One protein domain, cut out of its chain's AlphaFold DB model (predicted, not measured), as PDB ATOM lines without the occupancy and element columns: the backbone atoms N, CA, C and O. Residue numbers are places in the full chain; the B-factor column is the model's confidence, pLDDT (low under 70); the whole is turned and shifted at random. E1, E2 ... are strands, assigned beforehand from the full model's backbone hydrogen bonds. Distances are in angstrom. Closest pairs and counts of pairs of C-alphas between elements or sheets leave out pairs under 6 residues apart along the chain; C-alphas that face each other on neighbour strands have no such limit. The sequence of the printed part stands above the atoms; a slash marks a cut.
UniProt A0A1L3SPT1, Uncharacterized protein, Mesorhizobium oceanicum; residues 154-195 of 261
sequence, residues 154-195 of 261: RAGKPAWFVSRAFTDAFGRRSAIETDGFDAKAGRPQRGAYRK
ATOM      1  N   ARG A 154     -35.387  12.527   2.899       91.12
ATOM      2  CA  ARG A 154     -34.454  11.931   3.864       91.12
ATOM      3  C   ARG A 154     -34.930  10.516   4.166       91.12
ATOM      4  O   ARG A 154     -36.073  10.331   4.579       91.12
ATOM      5  N   ALA A 155     -34.064   9.525   3.943       90.06
ATOM      6  CA  ALA A 155     -34.392   8.103   4.099       90.06
ATOM      7  C   ALA A 155     -35.669   7.672   3.331       90.06
ATOM      8  O   ALA A 155     -36.524   6.976   3.877       90.06
ATOM      9  N   GLY A 156     -35.813   8.128   2.077       91.12
ATOM     10  CA  GLY A 156     -36.930   7.772   1.184       91.12
ATOM     11  C   GLY A 156     -38.286   8.370   1.568       91.12
ATOM     12  O   GLY A 156     -39.327   7.891   1.125       91.12
ATOM     13  N   LYS A 157     -38.302   9.374   2.452       91.50
ATOM     14  CA  LYS A 157     -39.510  10.112   2.824       91.50
ATOM     15  C   LYS A 157     -39.306  11.595   2.551       91.50
ATOM     16  O   LYS A 157     -38.219  12.105   2.838       91.50
ATOM     17  N   PRO A 158     -40.347  12.316   2.104       94.25
ATOM     18  CA  PRO A 158     -40.330  13.767   2.029       94.25
ATOM     19  C   PRO A 158     -39.751  14.403   3.296       94.25
ATOM     20  O   PRO A 158     -40.257  14.171   4.403       94.25
ATOM     21  N   ALA A 159     -38.735  15.246   3.136       95.62
ATOM     22  CA  ALA A 159     -38.112  15.980   4.228       95.62
ATOM     23  C   ALA A 159     -38.921  17.239   4.570       95.62
ATOM     24  O   ALA A 159     -39.522  17.879   3.700       95.62
ATOM     25  N   TRP A 160     -38.994  17.560   5.856       96.69
ATOM     26  CA  TRP A 160     -39.584  18.803   6.341       96.69
ATOM     27  C   TRP A 160     -38.465  19.739   6.766       96.69
ATOM     28  O   TRP A 160     -37.499  19.310   7.395       96.69
ATOM     29  N   PHE A 161     -38.625  21.017   6.460       96.62
ATOM     30  CA  PHE A 161     -37.651  22.049   6.779       96.62
ATOM     31  C   PHE A 161     -38.328  23.133   7.592       96.62
ATOM     32  O   PHE A 161     -39.475  23.476   7.323       96.62
ATOM     33  N   VAL A 162     -37.635  23.669   8.589       96.12
ATOM     34  CA  VAL A 162     -38.090  24.855   9.315       96.12
ATOM     35  C   VAL A 162     -36.940  25.844   9.419       96.12
ATOM     36  O   VAL A 162     -35.823  25.486   9.805       96.12
ATOM     37  N   SER A 163     -37.218  27.094   9.061       95.25
ATOM     38  CA  SER A 163     -36.266  28.190   9.202       95.25
ATOM     39  C   SER A 163     -36.274  28.678  10.647       95.25
ATOM     40  O   SER A 163     -37.330  29.002  11.199       95.25
ATOM     41  N   ARG A 164     -35.103  28.706  11.285       93.81
ATOM     42  CA  ARG A 164     -34.924  29.229  12.642       93.81
ATOM     43  C   ARG A 164     -33.926  30.370  12.614       93.81
ATOM     44  O   ARG A 164     -32.863  30.263  12.009       93.81
ATOM     45  N   ALA A 165     -34.256  31.458  13.300       93.44
ATOM     46  CA  ALA A 165     -33.293  32.518  13.538       93.44
ATOM     47  C   ALA A 165     -32.233  32.009  14.523       93.44
ATOM     48  O   ALA A 165     -32.556  31.574  15.628       93.44
ATOM     49  N   PHE A 166     -30.976  32.086  14.118       91.38
ATOM     50  CA  PHE A 166     -29.811  31.804  14.938       91.38
ATOM     51  C   PHE A 166     -28.970  33.077  15.039       91.38
ATOM     52  O   PHE A 166     -28.919  33.877  14.104       91.38
ATOM     53  N   THR A 167     -28.359  33.299  16.200       94.38
ATOM     54  CA  THR A 167     -27.391  34.383  16.399       94.38
ATOM     55  C   THR A 167     -26.044  33.729  16.632       94.38
ATOM     56  O   THR A 167     -25.920  32.912  17.544       94.38
ATOM     57  N   ASP A 168     -25.076  34.029  15.773       92.19
ATOM     58  CA  ASP A 168     -23.737  33.462  15.885       92.19
ATOM     59  C   ASP A 168     -22.944  34.070  17.057       92.19
ATOM     60  O   ASP A 168     -23.388  35.004  17.731       92.19
ATOM     61  N   ALA A 169     -21.744  33.537  17.306       91.06
ATOM     62  CA  ALA A 169     -20.850  34.020  18.363       91.06
ATOM     63  C   ALA A 169     -20.383  35.479  18.162       91.06
ATOM     64  O   ALA A 169     -19.854  36.085  19.090       91.06
ATOM     65  N   PHE A 170     -20.591  36.048  16.971       92.19
ATOM     66  CA  PHE A 170     -20.255  37.425  16.616       92.19
ATOM     67  C   PHE A 170     -21.479  38.356  16.648       92.19
ATOM     68  O   PHE A 170     -21.387  39.508  16.222       92.19
ATOM     69  N   GLY A 171     -22.632  37.879  17.137       91.88
ATOM     70  CA  GLY A 171     -23.868  38.655  17.243       91.88
ATOM     71  C   GLY A 171     -24.622  38.840  15.921       91.88
ATOM     72  O   GLY A 171     -25.608  39.580  15.883       91.88
ATOM     73  N   ARG A 172     -24.202  38.187  14.829       93.31
ATOM     74  CA  ARG A 172     -24.893  38.277  13.538       93.31
ATOM     75  C   ARG A 172     -26.098  37.350  13.542       93.31
ATOM     76  O   ARG A 172     -26.003  36.171  13.882       93.31
ATOM     77  N   ARG A 173     -27.252  37.894  13.153       91.25
ATOM     78  CA  ARG A 173     -28.493  37.127  13.012       91.25
ATOM     79  C   ARG A 173     -28.542  36.515  11.621       91.25
ATOM     80  O   ARG A 173     -28.446  37.225  10.623       91.25
ATOM     81  N   SER A 174     -28.731  35.206  11.554       91.50
ATOM     82  CA  SER A 174     -28.903  34.476  10.300       91.50
ATOM     83  C   SER A 174     -30.029  33.461  10.437       91.50
ATOM     84  O   SER A 174     -30.300  32.949  11.523       91.50
ATOM     85  N   ALA A 175     -30.719  33.189   9.337       91.69
ATOM     86  CA  ALA A 175     -31.679  32.102   9.279       91.69
ATOM     87  C   ALA A 175     -30.930  30.805   8.957       91.69
ATOM     88  O   ALA A 175     -30.195  30.752   7.973       91.69
ATOM     89  N   ILE A 176     -31.114  29.772   9.778       93.38
ATOM     90  CA  ILE A 176     -30.637  28.422   9.486       93.38
ATOM     91  C   ILE A 176     -31.830  27.499   9.258       93.38
ATOM     92  O   ILE A 176     -32.795  27.475  10.027       93.38
ATOM     93  N   GLU A 177     -31.762  26.743   8.169       94.50
ATOM     94  CA  GLU A 177     -32.725  25.698   7.856       94.50
ATOM     95  C   GLU A 177     -32.383  24.450   8.688       94.50
ATOM     96  O   GLU A 177     -31.259  23.951   8.656       94.50
ATOM     97  N   THR A 178     -33.346  23.958   9.467       94.31
ATOM     98  CA  THR A 178     -33.192  22.775  10.334       94.31
ATOM     99  C   THR A 178     -34.271  21.739  10.032       94.31
ATOM    100  O   THR A 178     -35.178  21.999   9.236       94.31
ATOM    101  N   ASP A 179     -34.177  20.551  10.641       93.56
ATOM    102  CA  ASP A 179     -35.215  19.528  10.491       93.56
ATOM    103  C   ASP A 179     -36.559  20.046  11.025       93.56
ATOM    104  O   ASP A 179     -36.698  20.404  12.198       93.56
ATOM    105  N   GLY A 180     -37.535  20.116  10.124       95.56
ATOM    106  CA  GLY A 180     -38.894  20.545  10.407       95.56
ATOM    107  C   GLY A 180     -39.797  19.414  10.887       95.56
ATOM    108  O   GLY A 180     -40.963  19.678  11.164       95.56
ATOM    109  N   PHE A 181     -39.323  18.170  10.984       94.88
ATOM    110  CA  PHE A 181     -40.105  17.046  11.492       94.88
ATOM    111  C   PHE A 181     -39.837  16.825  12.984       94.88
ATOM    112  O   PHE A 181     -38.693  16.735  13.422       94.88
ATOM    113  N   ASP A 182     -40.895  16.741  13.791       93.88
ATOM    114  CA  ASP A 182     -40.785  16.338  15.191       93.88
ATOM    115  C   ASP A 182     -40.947  14.815  15.280       93.88
ATOM    116  O   ASP A 182     -42.057  14.286  15.196       93.88
ATOM    117  N   ALA A 183     -39.828  14.106  15.451       91.81
ATOM    118  CA  ALA A 183     -39.815  12.648  15.552       91.81
ATOM    119  C   ALA A 183     -40.572  12.126  16.786       91.81
ATOM    120  O   ALA A 183     -41.140  11.037  16.733       91.81
ATOM    121  N   LYS A 184     -40.616  12.900  17.880       92.81
ATOM    122  CA  LYS A 184     -41.310  12.508  19.115       92.81
ATOM    123  C   LYS A 184     -42.820  12.671  18.970       92.81
ATOM    124  O   LYS A 184     -43.570  11.815  19.429       92.81
ATOM    125  N   ALA A 185     -43.265  13.757  18.339       91.62
ATOM    126  CA  ALA A 185     -44.683  14.011  18.085       91.62
ATOM    127  C   ALA A 185     -45.213  13.336  16.804       91.62
ATOM    128  O   ALA A 185     -46.418  13.361  16.564       91.62
ATOM    129  N   GLY A 186     -44.332  12.776  15.967       93.38
ATOM    130  CA  GLY A 186     -44.686  12.101  14.717       93.38
ATOM    131  C   GLY A 186     -45.295  13.020  13.653       93.38
ATOM    132  O   GLY A 186     -46.042  12.549  12.799       93.38
ATOM    133  N   ARG A 187     -45.029  14.332  13.705       94.31
ATOM    134  CA  ARG A 187     -45.668  15.332  12.831       94.31
ATOM    135  C   ARG A 187     -44.728  16.493  12.486       94.31
ATOM    136  O   ARG A 187     -43.782  16.745  13.232       94.31
ATOM    137  N   PRO A 188     -44.971  17.227  11.383       96.56
ATOM    138  CA  PRO A 188     -44.234  18.454  11.095       96.56
ATOM    139  C   PRO A 188     -44.409  19.507  12.195       96.56
ATOM    140  O   PRO A 188     -45.484  19.660  12.780       96.56
ATOM    141  N   GLN A 189     -43.341  20.256  12.450       95.81
ATOM    142  CA  GLN A 189     -43.332  21.423  13.320       95.81
ATOM    143  C   GLN A 189     -44.164  22.559  12.708       95.81
ATOM    144  O   GLN A 189     -44.385  22.633  11.497       95.81
ATOM    145  N   ARG A 190     -44.612  23.496  13.550       95.06
ATOM    146  CA  ARG A 190     -45.326  24.690  13.086       95.06
ATOM    147  C   ARG A 190     -44.415  25.524  12.179       95.06
ATOM    148  O   ARG A 190     -43.317  25.887  12.585       95.06
ATOM    149  N   GLY A 191     -44.900  25.851  10.981       94.31
ATOM    150  CA  GLY A 191     -44.130  26.597   9.982       94.31
ATOM    151  C   GLY A 191     -43.136  25.742   9.193       94.31
ATOM    152  O   GLY A 191     -42.338  26.297   8.443       94.31
ATOM    153  N   ALA A 192     -43.173  24.414   9.347       96.38
ATOM    154  CA  ALA A 192     -42.394  23.537   8.494       96.38
ATOM    155  C   ALA A 192     -42.932  23.554   7.053       96.38
ATOM    156  O   ALA A 192     -44.144  23.548   6.832       96.38
ATOM    157  N   TYR A 193     -42.030  23.535   6.079       95.56
ATOM    158  CA  TYR A 193     -42.341  23.516   4.652       95.56
ATOM    159  C   TYR A 193     -41.611  22.376   3.937       95.56
ATOM    160  O   TYR A 193     -40.729  21.710   4.495       95.56
ATOM    161  N   ARG A 194     -42.017  22.132   2.688       95.31
ATOM    162  CA  ARG A 194     -41.367  21.198   1.764       95.31
ATOM    163  C   ARG A 194     -40.454  21.967   0.827       95.31
ATOM    164  O   ARG A 194     -40.819  23.038   0.354       95.31
ATOM    165  N   LYS A 195     -39.287  21.395   0.550       93.56
ATOM    166  CA  LYS A 195     -38.306  21.958  -0.372       93.56
ATOM    167  C   LYS A 195     -38.262  21.133  -1.644       93.56
ATOM    168  O   LYS A 195     -38.357  19.906  -1.585       93.56
TER     169      LYS A 195
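What this domain is: This is residues 154 to 195 of the 261 residues of an uncharacterized protein of Mesorhizobium oceanicum (UniProt A0A1L3SPT1). There is little regular structure here: one long antiparallel hairpin, E1 and E2, makes most of the length, and the unnamed residues 180 to 195 fold back at the end away from its turn. The printed part has 42 residues, with no named helix and two named strands, E1 then E2, in one antiparallel sheet. The class is all strand, though the named elements hold only 14 of the 42 residues. The whole is loose, with a radius of gyration of the C-alphas of 12.3 A, and elongated, spanning 37 by 19 by 16 A.

Where its parts are: E1 holds residues 161 to 167, beginning at C-alpha 161 at (-37.651, 22.049, 6.779), and is 18.7 A long from first to last C-alpha. E2 holds residues 173 to 179, is 19.0 A long and ends at C-alpha 179 at (-35.215, 19.528, 10.491).

How they stand to each other: E1 and E2 form a hairpin, antiparallel, with 147 degrees between their directions. C-alphas 163 and 177 face each other at 4.5 A. N 166 and O 174, 2.8 A apart, and N 178 and O 162, 2.9 A apart, are within hydrogen-bond range. Residues 181 to 182 pair antiparallel with residues 187 to 188.

The domain as a whole: The C-alphas of Gly 156 and Phe 170 are the two farthest apart, at 37.4 A. The printed part has no cut, and the link from E1 to E2 is tight. Mean pLDDT of the printed part is 93.6, and no printed residue is under 70.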